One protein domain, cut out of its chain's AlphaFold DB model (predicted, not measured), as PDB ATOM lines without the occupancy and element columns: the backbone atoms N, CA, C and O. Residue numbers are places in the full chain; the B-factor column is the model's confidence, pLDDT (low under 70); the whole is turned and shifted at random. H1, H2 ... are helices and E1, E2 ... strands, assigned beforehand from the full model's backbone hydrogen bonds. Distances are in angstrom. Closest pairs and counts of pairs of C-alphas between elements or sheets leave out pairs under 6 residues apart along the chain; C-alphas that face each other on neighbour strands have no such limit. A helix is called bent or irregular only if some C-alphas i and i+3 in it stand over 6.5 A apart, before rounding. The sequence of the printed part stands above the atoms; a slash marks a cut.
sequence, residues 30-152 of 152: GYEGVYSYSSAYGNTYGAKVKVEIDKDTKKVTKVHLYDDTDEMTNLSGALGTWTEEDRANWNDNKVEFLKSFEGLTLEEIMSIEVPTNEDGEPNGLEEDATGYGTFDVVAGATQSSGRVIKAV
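This is residues 30 to 152 of the 152 residues of the protein "FMN-binding protein" of bacterium (UniProt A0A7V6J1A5). A twisted sheet of two long strands, E1 and E2, and a shorter E3 has helix H3 packed over one face, near the middle of the domain, while the longer helix H1 packs with its last residues on edge strand E3. H1 and H3 on one face of the sheet make two layers, and a long stretch with no named element, residues 111 to 141, joins the small helix H2 to H3. The printed part has 123 residues, with elements in the order E1 E2 E3 H1 H2 H3; the sheet, E1 - E2 - E3, is antiparallel, and the class is mixed, with 56 residues, under half, in named elements. It is compact, with a radius of gyration of the C-alphas of 14.0 A and spans of 46 by 34 by 29 A.

E1, residues 30 to 38, E2, residues 44 to 53, and E3, residues 60 to 65, form a meander, each strand the antiparallel neighbour of the one before, in two hairpins. N 33 and O 49 are 3.0 A apart, and N 50 and O 64 are 2.8 A apart, within hydrogen-bond range. H1, residues 84 to 99, is on the sheet; its closest C-alphas to E3 are those of Leu 98 and Val 63, 5.8 A. H2, residues 106 to 110, is only just not on the sheet, with 4 pairs of C-alphas within 10 A. H3, residues 142 to 151, is on the sheet at a height of 7.0 A, over E2 and slantwise to it at 49 degrees on the local plane; only 2 of its C-alphas fall on E1, just short of lying over it. The closest C-alphas of H3 and E2 are those of Val 148 and Ala 47, 5.4 A. H1 and H3 are close but not clearly touching, with Phe 97 and Ser 145 closest at 7.8 A between C-alphas. Every O i to N i+4 pair is within hydrogen-bond range in H2 and H3, and 10 of 12 in H1.

E1 begins at C-alpha 30, (208.337, 168.764, 298.025), and spans 27.1 A; E2 spans 28.5 A and E3 13.8 A. H1 spans 23.7 A and is irregular, with C-alphas 92 and 95 7.3 A apart and a kink of 45 degrees near residue 93. H2 spans 5.9 A, and H3 spans 14.3 A and ends at C-alpha 151, (202.347, 166.681, 285.965).

The C-alphas farthest apart, of Asp 56 and Gly 80, are 46.5 A apart. The printed part has no cut, and the links E3 to H1 and H2 to H3 are long. The model's pLDDT is under 70 at residues 77 to 81 and 124 to 130.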
ATOM      1  N   GLY A  30     208.200 169.004 299.453       77.00
ATOM      2  CA  GLY A  30     208.337 168.764 298.025       77.00
ATOM      3  C   GLY A  30     207.660 167.460 297.623       77.00
ATOM      4  O   GLY A  30     207.903 166.441 298.270       77.00
ATOM      5  N   TYR A  31     206.871 167.467 296.550       87.12
ATOM      6  CA  TYR A  31     206.400 166.238 295.908       87.12
ATOM      7  C   TYR A  31     206.864 166.181 294.452       87.12
ATOM      8  O   TYR A  31     207.159 167.204 293.831       87.12
ATOM      9  N   GLU A  32     206.981 164.963 293.929       92.19
ATOM     10  CA  GLU A  32     207.257 164.734 292.516       92.19
ATOM     11  C   GLU A  32     205.978 164.315 291.810       92.19
ATOM     12  O   GLU A  32     205.211 163.506 292.334       92.19
ATOM     13  N   GLY A  33     205.789 164.837 290.607       94.25
ATOM     14  CA  GLY A  33     204.690 164.462 289.738       94.25
ATOM     15  C   GLY A  33     205.191 164.119 288.340       94.25
ATOM     16  O   GLY A  33     206.240 164.595 287.894       94.25
ATOM     17  N   VAL A  34     204.483 163.205 287.682       95.12
ATOM     18  CA  VAL A  34     204.819 162.706 286.347       95.12
ATOM     19  C   VAL A  34     203.542 162.615 285.533       95.12
ATOM     20  O   VAL A  34     202.582 161.970 285.949       95.12
ATOM     21  N   TYR A  35     203.575 163.200 284.343       96.00
ATOM     22  CA  TYR A  35     202.583 162.980 283.304       96.00
ATOM     23  C   TYR A  35     203.276 162.439 282.061       96.00
ATOM     24  O   TYR A  35     204.260 163.025 281.618       96.00
ATOM     25  N   SER A  36     202.768 161.354 281.482       95.19
ATOM     26  CA  SER A  36     203.341 160.764 280.271       95.19
ATOM     27  C   SER A  36     202.283 160.086 279.416       95.19
ATOM     28  O   SER A  36     201.353 159.482 279.949       95.19
ATOM     29  N   TYR A  37     202.492 160.096 278.106       92.38
ATOM     30  CA  TYR A  37     201.711 159.336 277.141       92.38
ATOM     31  C   TYR A  37     202.596 158.833 276.001       92.38
ATOM     32  O   TYR A  37     203.676 159.371 275.742       92.38
ATOM     33  N   SER A  38     202.135 157.800 275.302       91.94
ATOM     34  CA  SER A  38     202.799 157.287 274.106       91.94
ATOM     35  C   SER A  38     202.061 157.778 272.873       91.94
ATOM     36  O   SER A  38     200.868 157.544 272.728       91.94
ATOM     37  N   SER A  39     202.774 158.448 271.975       84.00
ATOM     38  CA  SER A  39     202.236 158.823 270.668       84.00
ATOM     39  C   SER A  39     201.973 157.592 269.799       84.00
ATOM     40  O   SER A  39     202.636 156.560 269.942       84.00
ATOM     41  N   ALA A  40     201.103 157.743 268.798       83.12
ATOM     42  CA  ALA A  40     200.845 156.726 267.776       83.12
ATOM     43  C   ALA A  40     202.111 156.233 267.034       83.12
ATOM     44  O   ALA A  40     202.113 155.151 266.449       83.12
ATOM     45  N   TYR A  41     203.203 157.005 267.071       81.56
ATOM     46  CA  TYR A  41     204.489 156.677 266.445       81.56
ATOM     47  C   TYR A  41     205.479 155.972 267.388       81.56
ATOM     48  O   TYR A  41     206.625 155.746 267.006       81.56
ATOM     49  N   GLY A  42     205.065 155.639 268.615       84.44
ATOM     50  CA  GLY A  42     205.882 154.915 269.592       84.44
ATOM     51  C   GLY A  42     206.847 155.780 270.407       84.44
ATOM     52  O   GLY A  42     207.590 155.237 271.218       84.44
ATOM     53  N   ASN A  43     206.833 157.105 270.229       87.75
ATOM     54  CA  ASN A  43     207.574 158.024 271.099       87.75
ATOM     55  C   ASN A  43     206.770 158.303 272.369       87.75
ATOM     56  O   ASN A  43     205.564 158.556 272.271       87.75
ATOM     57  N   THR A  44     207.435 158.330 273.519       92.94
ATOM     58  CA  THR A  44     206.830 158.715 274.796       92.94
ATOM     59  C   THR A  44     207.116 160.183 275.093       92.94
ATOM     60  O   THR A  44     208.265 160.625 275.130       92.94
ATOM     61  N   TYR A  45     206.043 160.937 275.308       92.88
ATOM     62  CA  TYR A  45     206.080 162.355 275.636       92.88
ATOM     63  C   TYR A  45     205.535 162.582 277.039       92.88
ATOM     64  O   TYR A  45     204.612 161.894 277.470       92.88
ATOM     65  N   GLY A  46     206.068 163.566 277.753       94.62
ATOM     66  CA  GLY A  46     205.627 163.832 279.114       94.62
ATOM     67  C   GLY A  46     206.461 164.861 279.852       94.62
ATOM     68  O   GLY A  46     207.416 165.406 279.315       94.62
ATOM     69  N   ALA A  47     206.100 165.121 281.100       96.06
ATOM     70  CA  ALA A  47     206.850 165.983 281.995       96.06
ATOM     71  C   ALA A  47     207.007 165.295 283.349       96.06
ATOM     72  O   ALA A  47     206.063 164.708 283.879       96.06
ATOM     73  N   LYS A  48     208.206 165.406 283.920       95.44
ATOM     74  CA  LYS A  48     208.454 165.108 285.328       95.44
ATOM     75  C   LYS A  48     208.759 166.415 286.041       95.44
ATOM     76  O   LYS A  48     209.628 167.167 285.601       95.44
ATOM     77  N   VAL A  49     208.080 166.668 287.152       96.25
ATOM     78  CA  VAL A  49     208.243 167.894 287.935       96.25
ATOM     79  C   VAL A  49     208.542 167.590 289.396       96.25
ATOM     80  O   VAL A  49     208.143 166.557 289.929       96.25
ATOM     81  N   LYS A  50     209.238 168.517 290.051       95.12
ATOM     82  CA  LYS A  50     209.294 168.638 291.507       95.12
ATOM     83  C   LYS A  50     208.599 169.937 291.892       95.12
ATOM     84  O   LYS A  50     208.977 170.999 291.401       95.12
ATOM     85  N   VAL A  51     207.623 169.851 292.781       95.19
ATOM     86  CA  VAL A  51     206.826 170.991 293.241       95.19
ATOM     87  C   VAL A  51     207.143 171.238 294.703       95.19
ATOM     88  O   VAL A  51     207.115 170.309 295.503       95.19
ATOM     89  N   GLU A  52     207.472 172.477 295.049       94.94
ATOM     90  CA  GLU A  52     207.811 172.893 296.410       94.94
ATOM     91  C   GLU A  52     206.671 173.734 296.988       94.94
ATOM     92  O   GLU A  52     206.275 174.736 296.390       94.94
ATOM     93  N   ILE A  53     206.148 173.342 298.152       92.50
ATOM     94  CA  ILE A  53     205.002 173.990 298.801       92.50
ATOM     95  C   ILE A  53     205.410 174.626 300.127       92.50
ATOM     96  O   ILE A  53     206.058 174.001 300.972       92.50
ATOM     97  N   ASP A  54     204.937 175.850 300.342       91.56
ATOM     98  CA  ASP A  54     204.969 176.513 301.639       91.56
ATOM     99  C   ASP A  54     203.995 175.820 302.609       91.56
ATOM    100  O   ASP A  54     202.792 175.724 302.346       91.56
ATOM    101  N   LYS A  55     204.494 175.291 303.738       86.38
ATOM    102  CA  LYS A  55     203.654 174.452 304.615       86.38
ATOM    103  C   LYS A  55     202.547 175.228 305.323       86.38
ATOM    104  O   LYS A  55     201.573 174.581 305.717       86.38
ATOM    105  N   ASP A  56     202.677 176.539 305.480       88.44
ATOM    106  CA  ASP A  56     201.722 177.355 306.229       88.44
ATOM    107  C   ASP A  56     200.574 177.801 305.324       88.44
ATOM    108  O   ASP A  56     199.399 177.621 305.644       88.44
ATOM    109  N   THR A  57     200.916 178.334 304.154       92.00
ATOM    110  CA  THR A  57     199.960 178.852 303.173       92.00
ATOM    111  C   THR A  57     199.424 177.784 302.225       92.00
ATOM    112  O   THR A  57     198.412 178.020 301.571       92.00
ATOM    113  N   LYS A  58     200.082 176.616 302.146       90.31
ATOM    114  CA  LYS A  58     199.787 175.530 301.193       90.31
ATOM    115  C   LYS A  58     199.874 175.958 299.724       90.31
ATOM    116  O   LYS A  58     199.264 175.334 298.858       90.31
ATOM    117  N   LYS A  59     200.648 177.007 299.449       94.62
ATOM    118  CA  LYS A  59     200.870 177.538 298.104       94.62
ATOM    119  C   LYS A  59     202.163 177.003 297.514       94.62
ATOM    120  O   LYS A  59     203.151 176.812 298.225       94.62
ATOM    121  N   VAL A  60     202.156 176.798 296.206       94.88
ATOM    122  CA  VAL A  60     203.349 176.488 295.429       94.88
ATOM    123  C   VAL A  60     204.311 177.668 295.522       94.88
ATOM    124  O   VAL A  60     203.938 178.826 295.348       94.88
ATOM    125  N   THR A  61     205.563 177.355 295.820       95.31
ATOM    126  CA  THR A  61     206.683 178.302 295.888       95.31
ATOM    127  C   THR A  61     207.642 178.126 294.726       95.31
ATOM    128  O   THR A  61     208.387 179.046 294.408       95.31
ATOM    129  N   LYS A  62     207.642 176.940 294.103       95.38
ATOM    130  CA  LYS A  62     208.474 176.635 292.947       95.38
ATOM    131  C   LYS A  62     208.002 175.370 292.244       95.38
ATOM    132  O   LYS A  62     207.666 174.385 292.900       95.38
ATOM    133  N   VAL A  63     208.098 175.367 290.918       96.50
ATOM    134  CA  VAL A  63     208.042 174.150 290.101       96.50
ATOM    135  C   VAL A  63     209.372 173.992 289.372       96.50
ATOM    136  O   VAL A  63     209.843 174.899 288.687       96.50
ATOM    137  N   HIS A  64     210.002 172.835 289.534       95.44
ATOM    138  CA  HIS A  64     211.177 172.434 288.775       95.44
ATOM    139  C   HIS A  64     210.777 171.373 287.755       95.44
ATOM    140  O   HIS A  64     210.315 170.302 288.133       95.44
ATOM    141  N   LEU A  65     210.977 171.670 286.475       96.19
ATOM    142  CA  LEU A  65     210.883 170.691 285.401       96.19
ATOM    143  C   LEU A  65     212.218 169.951 285.285       96.19
ATOM    144  O   LEU A  65     213.249 170.594 285.077       96.19
ATOM    145  N   TYR A  66     212.186 168.627 285.416       93.75
ATOM    146  CA  TYR A  66     213.350 167.785 285.160       93.75
ATOM    147  C   TYR A  66     213.672 167.741 283.663       93.75
ATOM    148  O   TYR A  66     212.779 167.872 282.823       93.75
ATOM    149  N   ASP A  67     214.950 167.537 283.348       92.75
ATOM    150  CA  ASP A  67     215.402 167.342 281.972       92.75
ATOM    151  C   ASP A  67     214.799 166.070 281.355       92.75
ATOM    152  O   ASP A  67     214.459 165.108 282.054       92.75
ATOM    153  N   ASP A  68     214.697 166.078 280.026       90.94
ATOM    154  CA  ASP A  68     214.271 164.921 279.246       90.94
ATOM    155  C   ASP A  68     215.192 163.714 279.484       90.94
ATOM    156  O   ASP A  68     216.383 163.844 279.783       90.94
ATOM    157  N   THR A  69     214.635 162.522 279.301       89.62
ATOM    158  CA  THR A  69     215.359 161.249 279.397       89.62
ATOM    159  C   THR A  69     215.293 160.506 278.068       89.62
ATOM    160  O   THR A  69     214.475 160.835 277.210       89.62
ATOM    161  N   ASP A  70     216.091 159.445 277.921       87.31
ATOM    162  CA  ASP A  70     216.025 158.558 276.749       87.31
ATOM    163  C   ASP A  70     214.635 157.906 276.572       87.31
ATOM    164  O   ASP A  70     214.297 157.451 275.481       87.31
ATOM    165  N   GLU A  71     213.826 157.865 277.635       88.81
ATOM    166  CA  GLU A  71     212.515 157.209 277.673       88.81
ATOM    167  C   GLU A  71     211.337 158.189 277.591       88.81
ATOM    168  O   GLU A  71     210.211 157.758 277.362       88.81
ATOM    169  N   MET A  72     211.551 159.494 277.794       91.56
ATOM    170  CA  MET A  72     210.472 160.485 277.834       91.56
ATOM    171  C   MET A  72     210.989 161.895 277.558       91.56
ATOM    172  O   MET A  72     211.921 162.353 278.222       91.56
ATOM    173  N   THR A  73     210.315 162.606 276.649       92.50
ATOM    174  CA  THR A  73     210.618 164.007 276.320       92.50
ATOM    175  C   THR A  73     209.416 164.931 276.516       92.50
ATOM    176  O   THR A  73     208.281 164.596 276.170       92.50
ATOM    177  N   ASN A  74     209.650 166.121 277.065       89.56
ATOM    178  CA  ASN A  74     208.631 167.162 277.191       89.56
ATOM    179  C   ASN A  74     208.499 168.009 275.923       89.56
ATOM    180  O   ASN A  74     207.495 168.683 275.717       89.56
ATOM    181  N   LEU A  75     209.492 167.990 275.044       86.06
ATOM    182  CA  LEU A  75     209.465 168.739 273.797       86.06
ATOM    183  C   LEU A  75     209.058 167.821 272.650       86.06
ATOM    184  O   LEU A  75     209.744 166.851 272.340       86.06
ATOM    185  N   SER A  76     207.963 168.166 271.970       74.44
ATOM    186  CA  SER A  76     207.639 167.524 270.697       74.44
ATOM    187  C   SER A  76     208.806 167.740 269.718       74.44
ATOM    188  O   SER A  76     209.399 168.824 269.675       74.44
ATOM    189  N   GLY A  77     209.175 166.707 268.956       68.38
ATOM    190  CA  GLY A  77     210.208 166.840 267.924       68.38
ATOM    191  C   GLY A  77     209.805 167.862 266.852       68.38
ATOM    192  O   GLY A  77     208.615 168.056 266.609       68.38
ATOM    193  N   ALA A  78     210.781 168.496 266.190       66.12
ATOM    194  CA  ALA A  78     210.521 169.434 265.094       66.12
ATOM    195  C   ALA A  78     210.074 168.684 263.825       66.12
ATOM    196  O   ALA A  78     210.868 168.401 262.925       66.12
ATOM    197  N   LEU A  79     208.805 168.279 263.793       60.78
ATOM    198  CA  LEU A  79     208.184 167.548 262.696       60.78
ATOM    199  C   LEU A  79     206.804 168.139 262.391       60.78
ATOM    200  O   LEU A  79     205.992 168.376 263.284       60.78
ATOM    201  N   GLY A  80     206.512 168.338 261.104       67.62
ATOM    202  CA  GLY A  80     205.227 168.880 260.659       67.62
ATOM    203  C   GLY A  80     205.062 170.355 261.032       67.62
ATOM    204  O   GLY A  80     205.846 171.188 260.590       67.62
ATOM    205  N   THR A  81     204.028 170.675 261.809       66.94
ATOM    206  CA  THR A  81     203.724 172.044 262.268       66.94
ATOM    207  C   THR A  81     204.590 172.505 263.440       66.94
ATOM    208  O   THR A  81     204.488 173.659 263.828       66.94
ATOM    209  N   TRP A  82     205.424 171.621 263.997       70.00
ATOM    210  CA  TRP A  82     206.350 171.926 265.087       70.00
ATOM    211  C   TRP A  82     207.705 172.321 264.522       70.00
ATOM    212  O   TRP A  82     208.391 171.509 263.894       70.00
ATOM    213  N   THR A  83     208.088 173.573 264.733       80.62
ATOM    214  CA  THR A  83     209.318 174.146 264.186       80.62
ATOM    215  C   THR A  83     210.436 174.184 265.231       80.62
ATOM    216  O   THR A  83     210.207 174.083 266.435       80.62
ATOM    217  N   GLU A  84     211.684 174.348 264.785       86.06
ATOM    218  CA  GLU A  84     212.801 174.616 265.708       86.06
ATOM    219  C   GLU A  84     212.638 175.962 266.439       86.06
ATOM    220  O   GLU A  84     213.132 176.118 267.553       86.06
ATOM    221  N   GLU A  85     211.902 176.914 265.853       85.94
ATOM    222  CA  GLU A  85     211.547 178.177 266.507       85.94
ATOM    223  C   GLU A  85     210.621 177.940 267.705       85.94
ATOM    224  O   GLU A  85     210.884 178.466 268.782       85.94
ATOM    225  N   ASP A  86     209.623 177.062 267.578       84.44
ATOM    226  CA  ASP A  86     208.732 176.698 268.691       84.44
ATOM    227  C   ASP A  86     209.501 176.040 269.848       84.44
ATOM    228  O   ASP A  86     209.251 176.300 271.028       84.44
ATOM    229  N   ARG A  87     210.496 175.208 269.518       85.44
ATOM    230  CA  ARG A  87     211.373 174.564 270.508       85.44
ATOM    231  C   ARG A  87     212.290 175.565 271.202       85.44
ATOM    232  O   ARG A  87     212.523 175.445 272.408       85.44
ATOM    233  N   ALA A  88     212.828 176.531 270.460       88.44
ATOM    234  CA  ALA A  88     213.590 177.631 271.039       88.44
ATOM    235  C   ALA A  88     212.693 178.463 271.965       88.44
ATOM    236  O   ALA A  88     213.040 178.667 273.127       88.44
ATOM    237  N   ASN A  89     211.486 178.803 271.506       88.88
ATOM    238  CA  ASN A  89     210.518 179.577 272.270       88.88
ATOM    239  C   ASN A  89     210.134 178.894 273.592       88.88
ATOM    240  O   ASN A  89     210.074 179.553 274.630       88.88
ATOM    241  N   TRP A  90     209.949 177.568 273.593       91.00
ATOM    242  CA  TRP A  90     209.790 176.805 274.834       91.00
ATOM    243  C   TRP A  90     210.967 176.996 275.786       91.00
ATOM    244  O   TRP A  90     210.773 177.293 276.959       91.00
ATOM    245  N   ASN A  91     212.197 176.817 275.308       90.75
ATOM    246  CA  ASN A  91     213.369 176.911 276.171       90.75
ATOM    247  C   ASN A  91     213.583 178.319 276.732       90.75
ATOM    248  O   ASN A  91     213.989 178.434 277.890       90.75
ATOM    249  N   ASP A  92     213.251 179.346 275.954       92.50
ATOM    250  CA  ASP A  92     213.372 180.745 276.352       92.50
ATOM    251  C   ASP A  92     212.301 181.152 277.376       92.50
ATOM    252  O   ASP A  92     212.583 181.931 278.288       92.50
ATOM    253  N   ASN A  93     211.090 180.588 277.284       92.75
ATOM    254  CA  ASN A  93     209.944 181.032 278.086       92.75
ATOM    255  C   ASN A  93     209.495 180.046 279.173       92.75
ATOM    256  O   ASN A  93     208.734 180.436 280.061       92.75
ATOM    257  N   LYS A  94     209.981 178.796 279.187       93.31
ATOM    258  CA  LYS A  94     209.572 177.788 280.186       93.31
ATOM    259  C   LYS A  94     209.809 178.241 281.621       93.31
ATOM    260  O   LYS A  94     209.049 177.868 282.502       93.31
ATOM    261  N   VAL A  95     210.843 179.045 281.878       94.75
ATOM    262  CA  VAL A  95     211.124 179.555 283.228       94.75
ATOM    263  C   VAL A  95     210.006 180.476 283.703       94.75
ATOM    264  O   VAL A  95     209.578 180.354 284.845       94.75
ATOM    265  N   GLU A  96     209.522 181.372 282.845       94.69
ATOM    266  CA  GLU A  96     208.441 182.289 283.209       94.69
ATOM    267  C   GLU A  96     207.112 181.551 283.341       94.69
ATOM    268  O   GLU A  96     206.379 181.750 284.307       94.69
ATOM    269  N   PHE A  97     206.859 180.598 282.444       95.44
ATOM    270  CA  PHE A  97     205.721 179.700 282.568       95.44
ATOM    271  C   PHE A  97     205.744 178.917 283.895       95.44
ATOM    272  O   PHE A  97     204.746 178.905 284.604       95.44
ATOM    273  N   LEU A  98     206.875 178.338 284.314       96.50
ATOM    274  CA  LEU A  98     206.976 177.628 285.600       96.50
ATOM    275  C   LEU A  98     206.748 178.540 286.818       96.50
ATOM    276  O   LEU A  98     206.236 178.070 287.834       96.50
ATOM    277  N   LYS A  99     207.082 179.834 286.730       96.19
ATOM    278  CA  LYS A  99     206.788 180.799 287.803       96.19
ATOM    279  C   LYS A  99     205.304 181.102 287.950       96.19
ATOM    280  O   LYS A  99     204.881 181.448 289.044       96.19
ATOM    281  N   SER A 100     204.501 180.963 286.896       95.94
ATOM    282  CA  SER A 100     203.055 181.220 286.985       95.94
ATOM    283  C   SER A 100     202.320 180.275 287.947       95.94
ATOM    284  O   SER A 100     201.203 180.572 288.361       95.94
ATOM    285  N   PHE A 101     202.949 179.164 288.348       96.19
ATOM    286  CA  PHE A 101     202.431 178.275 289.388       96.19
ATOM    287  C   PHE A 101     202.603 178.859 290.797       96.19
ATOM    288  O   PHE A 101     201.888 178.460 291.715       96.19
ATOM    289  N   GLU A 102     203.552 179.777 291.000       95.56
ATOM    290  CA  GLU A 102     203.850 180.343 292.314       95.56
ATOM    291  C   GLU A 102     202.637 181.093 292.881       95.56
ATOM    292  O   GLU A 102     202.008 181.925 292.230       95.56
ATOM    293  N   GLY A 103     202.304 180.805 294.138       95.38
ATOM    294  CA  GLY A 103     201.173 181.412 294.835       95.38
ATOM    295  C   GLY A 103     199.826 180.713 294.630       95.38
ATOM    296  O   GLY A 103     198.890 181.053 295.367       95.38
ATOM    297  N   LEU A 104     199.735 179.737 293.720       95.19
ATOM    298  CA  LEU A 104     198.575 178.856 293.563       95.19
ATOM    299  C   LEU A 104     198.631 177.690 294.553       95.19
ATOM    300  O   LEU A 104     199.699 177.237 294.962       95.19
ATOM    301  N   THR A 105     197.470 177.185 294.938       93.75
ATOM    302  CA  THR A 105     197.313 175.918 295.654       93.75
ATOM    303  C   THR A 105     197.218 174.753 294.669       93.75
ATOM    304  O   THR A 105     196.871 174.932 293.502       93.75
ATOM    305  N   LEU A 106     197.475 173.530 295.143       90.56
ATOM    306  CA  LEU A 106     197.296 172.339 294.306       90.56
ATOM    307  C   LEU A 106     195.849 172.140 293.867       90.56
ATOM    308  O   LEU A 106     195.611 171.694 292.757       90.56
ATOM    309  N   GLU A 107     194.885 172.498 294.714       91.38
ATOM    310  CA  GLU A 107     193.467 172.418 294.368       91.38
ATOM    311  C   GLU A 107     193.124 173.343 293.194       91.38
ATOM    312  O   GLU A 107     192.459 172.915 292.252       91.38
ATOM    313  N   GLU A 108     193.638 174.579 293.202       93.38
ATOM    314  CA  GLU A 108     193.477 175.513 292.083       93.38
ATOM    315  C   GLU A 108     194.094 174.947 290.801       93.38
ATOM    316  O   GLU A 108     193.444 174.972 289.758       93.38
ATOM    317  N   ILE A 109     195.296 174.371 290.877       93.00
ATOM    318  CA  ILE A 109     195.977 173.795 289.707       93.00
ATOM    319  C   ILE A 109     195.229 172.563 289.180       93.00
ATOM    320  O   ILE A 109     194.953 172.478 287.987       93.00
ATOM    321  N   MET A 110     194.828 171.638 290.055       88.50
ATOM    322  CA  MET A 110     194.097 170.420 289.686       88.50
ATOM    323  C   MET A 110     192.697 170.703 289.129       88.50
ATOM    324  O   MET A 110     192.129 169.857 288.439       88.50
ATOM    325  N   SER A 111     192.127 171.875 289.423       89.69
ATOM    326  CA  SER A 111     190.848 172.307 288.852       89.69
ATOM    327  C   SER A 111     190.956 172.764 287.391       89.69
ATOM    328  O   SER A 111     189.932 172.933 286.727       89.69
ATOM    329  N   ILE A 112     192.177 172.958 286.876       89.56
ATOM    330  CA  ILE A 112     192.415 173.408 285.507       89.56
ATOM    331  C   ILE A 112     192.257 172.234 284.552       89.56
ATOM    332  O   ILE A 112     192.987 171.241 284.593       89.56
ATOM    333  N   GLU A 113     191.307 172.374 283.637       88.69
ATOM    334  CA  GLU A 113     191.088 171.392 282.593       88.69
ATOM    335  C   GLU A 113     192.137 171.551 281.486       88.69
ATOM    336  O   GLU A 113     192.159 172.537 280.749       88.69
ATOM    337  N   VAL A 114     193.008 170.548 281.364       90.81
ATOM    338  CA  VAL A 114     193.896 170.375 280.210       90.81
ATOM    339  C   VAL A 114     193.307 169.267 279.334       90.81
ATOM    340  O   VAL A 114     193.524 168.083 279.649       90.81
ATOM    341  N   PRO A 115     192.540 169.615 278.280       89.38
ATOM    342  CA  PRO A 115     191.932 168.641 277.388       89.38
ATOM    343  C   PRO A 115     193.007 167.825 276.674       89.38
ATOM    344  O   PRO A 115     194.060 168.342 276.294       89.38
ATOM    345  N   THR A 116     192.725 166.542 276.483       90.50
ATOM    346  CA  THR A 116     193.605 165.607 275.781       90.50
ATOM    347  C   THR A 116     192.842 164.883 274.685       90.50
ATOM    348  O   THR A 116     191.623 164.722 274.777       90.50
ATOM    349  N   ASN A 117     193.551 164.406 273.667       88.75
ATOM    350  CA  ASN A 117     192.991 163.445 272.722       88.75
ATOM    351  C   ASN A 117     192.913 162.038 273.352       88.75
ATOM    352  O   ASN A 117     193.187 161.849 274.542       88.75
ATOM    353  N   GLU A 118     192.523 161.044 272.552       89.44
ATOM    354  CA  GLU A 118     192.375 159.651 272.992       89.44
ATOM    355  C   GLU A 118     193.688 158.987 273.441       89.44
ATOM    356  O   GLU A 118     193.655 158.094 274.286       89.44
ATOM    357  N   ASP A 119     194.832 159.471 272.952       88.19
ATOM    358  CA  ASP A 119     196.162 158.980 273.324       88.19
ATOM    359  C   ASP A 119     196.695 159.637 274.607       88.19
ATOM    360  O   ASP A 119     197.764 159.271 275.092       88.19
ATOM    361  N   GLY A 120     195.979 160.611 275.179       88.50
ATOM    362  CA  GLY A 120     196.465 161.401 276.311       88.50
ATOM    363  C   GLY A 120     197.431 162.515 275.899       88.50
ATOM    364  O   GLY A 120     198.098 163.112 276.740       88.50
ATOM    365  N   GLU A 121     197.526 162.856 274.623       89.56
ATOM    366  CA  GLU A 121     198.255 164.050 274.210       89.56
ATOM    367  C   GLU A 121     197.445 165.297 274.577       89.56
ATOM    368  O   GLU A 121     196.274 165.372 274.200       89.56
ATOM    369  N   PRO A 122     198.020 166.287 275.291       89.81
ATOM    370  CA  PRO A 122     197.356 167.568 275.483       89.81
ATOM    371  C   PRO A 122     196.998 168.179 274.131       89.81
ATOM    372  O   PRO A 122     197.848 168.286 273.243       89.81
ATOM    373  N   ASN A 123     195.740 168.567 273.968       83.38
ATOM    374  CA  ASN A 123     195.292 169.183 272.730       83.38
ATOM    375  C   ASN A 123     195.995 170.527 272.555       83.38
ATOM    376  O   ASN A 123     196.147 171.282 273.518       83.38
ATOM    377  N   GLY A 124     196.384 170.848 271.319       69.69
ATOM    378  CA  GLY A 124     196.656 172.239 270.970       69.69
ATOM    379  C   GLY A 124     195.448 173.101 271.344       69.69
ATOM    380  O   GLY A 124     194.312 172.624 271.332       69.69
ATOM    381  N   LEU A 125     195.700 174.342 271.736       66.50
ATOM    382  CA  LEU A 125     194.622 175.288 271.991       66.50
ATOM    383  C   LEU A 125     193.931 175.636 270.665       66.50
ATOM    384  O   LEU A 125     194.583 175.680 269.619       66.50
ATOM    385  N   GLU A 126     192.617 175.852 270.724       66.06
ATOM    386  CA  GLU A 126     191.842 176.428 269.618       66.06
ATOM    387  C   GLU A 126     192.409 177.810 269.237       66.06
ATOM    388  O   GLU A 126     193.104 178.443 270.033       66.06
ATOM    389  N   GLU A 127     192.114 178.292 268.026       57.00
ATOM    390  CA  GLU A 127     192.728 179.503 267.442       57.00
ATOM    391  C   GLU A 127     192.571 180.774 268.310       57.00
ATOM    392  O   GLU A 127     193.398 181.682 268.230       57.00
ATOM    393  N   ASP A 128     191.542 180.838 269.162       56.69
ATOM    394  CA  ASP A 128     191.241 181.952 270.067       56.69
ATOM    395  C   ASP A 128     191.582 181.691 271.546       56.69
ATOM    396  O   ASP A 128     191.456 182.596 272.378       56.69
ATOM    397  N   ALA A 129     192.043 180.489 271.890       60.47
ATOM    398  CA  ALA A 129     192.404 180.143 273.254       60.47
ATOM    399  C   ALA A 129     193.870 180.506 273.543       60.47
ATOM    400  O   ALA A 129     194.800 180.062 272.872       60.47
ATOM    401  N   THR A 130     194.087 181.323 274.577       68.62
ATOM    402  CA  THR A 130     195.416 181.850 274.946       68.62
ATOM    403  C   THR A 130     196.112 181.044 276.044       68.62
ATOM    404  O   THR A 130     197.292 181.259 276.313       68.62
ATOM    405  N   GLY A 131     195.405 180.106 276.678       81.75
ATOM    406  CA  GLY A 131     195.899 179.370 277.833       81.75
ATOM    407  C   GLY A 131     194.962 178.266 278.327       81.75
ATOM    408  O   GLY A 131     193.846 178.119 277.829       81.75
ATOM    409  N   TYR A 132     195.404 177.511 279.337       76.56
ATOM    410  CA  TYR A 132     194.543 176.591 280.093       76.56
ATOM    411  C   TYR A 132     194.124 177.258 281.405       76.56
ATOM    412  O   TYR A 132     194.913 177.359 282.347       76.56
ATOM    413  N   GLY A 133     192.879 177.729 281.481       79.75
ATOM    414  CA  GLY A 133     192.373 178.417 282.669       79.75
ATOM    415  C   GLY A 133     193.191 179.673 282.992       79.75
ATOM    416  O   GLY A 133     193.173 180.631 282.228       79.75
ATOM    417  N   THR A 134     193.895 179.668 284.130       80.56
ATOM    418  CA  THR A 134     194.734 180.800 284.571       80.56
ATOM    419  C   THR A 134     196.139 180.817 283.962       80.56
ATOM    420  O   THR A 134     196.877 181.774 284.194       80.56
ATOM    421  N   PHE A 135     196.541 179.764 283.245       85.62
ATOM    422  CA  PHE A 135     197.890 179.643 282.700       85.62
ATOM    423  C   PHE A 135     197.961 180.126 281.259       85.62
ATOM    424  O   PHE A 135     197.465 179.440 280.364       85.62
ATOM    425  N   ASP A 136     198.668 181.232 281.032       85.75
ATOM    426  CA  ASP A 136     199.155 181.593 279.702       85.75
ATOM    427  C   ASP A 136     200.235 180.585 279.291       85.75
ATOM    428  O   ASP A 136     201.303 180.486 279.905       85.75
ATOM    429  N   VAL A 137     199.934 179.777 278.277       87.19
ATOM    430  CA  VAL A 137     200.852 178.736 277.802       87.19
ATOM    431  C   VAL A 137     201.933 179.336 276.912       87.19
ATOM    432  O   VAL A 137     201.761 180.391 276.301       87.19
ATOM    433  N   VAL A 138     203.054 178.632 276.771       87.25
ATOM    434  CA  VAL A 138     204.096 179.062 275.838       87.25
ATOM    435  C   VAL A 138     203.605 178.867 274.402       87.25
ATOM    436  O   VAL A 138     203.393 177.733 273.968       87.25
ATOM    437  N   ALA A 139     203.438 179.967 273.663       83.94
ATOM    438  CA  ALA A 139     203.001 179.952 272.267       83.94
ATOM    439  C   ALA A 139     203.890 179.034 271.406       83.94
ATOM    440  O   ALA A 139     205.104 178.976 271.598       83.94
ATOM    441  N   GLY A 140     203.291 178.264 270.494       80.19
ATOM    442  CA  GLY A 140     204.013 177.257 269.700       80.19
ATOM    443  C   GLY A 140     204.445 176.005 270.485       80.19
ATOM    444  O   GLY A 140     204.727 174.973 269.889       80.19
ATOM    445  N   ALA A 141     204.414 176.039 271.822       86.50
ATOM    446  CA  ALA A 141     204.769 174.937 272.720       86.50
ATOM    447  C   ALA A 141     203.651 174.621 273.733       86.50
ATOM    448  O   ALA A 141     203.881 174.229 274.885       86.50
ATOM    449  N   THR A 142     202.409 174.771 273.285       87.88
ATOM    450  CA  THR A 142     201.195 174.571 274.080       87.88
ATOM    451  C   THR A 142     201.115 173.172 274.690       87.88
ATOM    452  O   THR A 142     200.812 173.033 275.873       87.88
ATOM    453  N   GLN A 143     201.460 172.129 273.928       88.88
ATOM    454  CA  GLN A 143     201.436 170.755 274.440       88.88
ATOM    455  C   GLN A 143     202.451 170.536 275.562       88.88
ATOM    456  O   GLN A 143     202.131 169.881 276.550       88.88
ATOM    457  N   SER A 144     203.653 171.111 275.447       91.88
ATOM    458  CA  SER A 144     204.672 171.057 276.502       91.88
ATOM    459  C   SER A 144     204.179 171.740 277.777       91.88
ATOM    460  O   SER A 144     204.325 171.204 278.874       91.88
ATOM    461  N   SER A 145     203.505 172.883 277.627       93.06
ATOM    462  CA  SER A 145     202.860 173.579 278.746       93.06
ATOM    463  C   SER A 145     201.784 172.699 279.400       93.06
ATOM    464  O   SER A 145     201.780 172.521 280.616       93.06
ATOM    465  N   GLY A 146     200.925 172.063 278.596       93.25
ATOM    466  CA  GLY A 146     199.893 171.140 279.074       93.25
ATOM    467  C   GLY A 146     200.458 169.917 279.807       93.25
ATOM    468  O   GLY A 146     199.937 169.541 280.855       93.25
ATOM    469  N   ARG A 147     201.557 169.326 279.315       94.88
ATOM    470  CA  ARG A 147     202.251 168.207 279.984       94.88
ATOM    471  C   ARG A 147     202.722 168.603 281.381       94.88
ATOM    472  O   ARG A 147     202.560 167.822 282.311       94.88
ATOM    473  N   VAL A 148     203.271 169.810 281.531       96.00
ATOM    474  CA  VAL A 148     203.715 170.329 282.833       96.00
ATOM    475  C   VAL A 148     202.532 170.559 283.768       96.00
ATOM    476  O   VAL A 148     202.592 170.093 284.897       96.00
ATOM    477  N   ILE A 149     201.450 171.201 283.310       95.25
ATOM    478  CA  ILE A 149     200.261 171.446 284.151       95.25
ATOM    479  C   ILE A 149     199.678 170.129 284.669       95.25
ATOM    480  O   ILE A 149     199.351 170.039 285.841       95.25
ATOM    481  N   LYS A 150     199.596 169.091 283.826       94.56
ATOM    482  CA  LYS A 150     199.091 167.769 284.238       94.56
ATOM    483  C   LYS A 150     200.055 166.988 285.135       94.56
ATOM    484  O   LYS A 150     199.625 166.030 285.771       94.56
ATOM    485  N   ALA A 151     201.346 167.321 285.118       95.81
ATOM    486  CA  ALA A 151     202.347 166.681 285.965       95.81
ATOM    487  C   ALA A 151     202.401 167.291 287.371       95.81
ATOM    488  O   ALA A 151     202.898 166.624 288.272       95.81
ATOM    489  N   VAL A 152     201.945 168.534 287.546       92.50
ATOM    490  CA  VAL A 152     201.837 169.220 288.845       92.50
ATOM    491  C   VAL A 152     200.589 168.754 289.584       92.50
ATOM    492  O   VAL A 152     200.728 168.512 290.806       92.50
TER     493      VAL A 152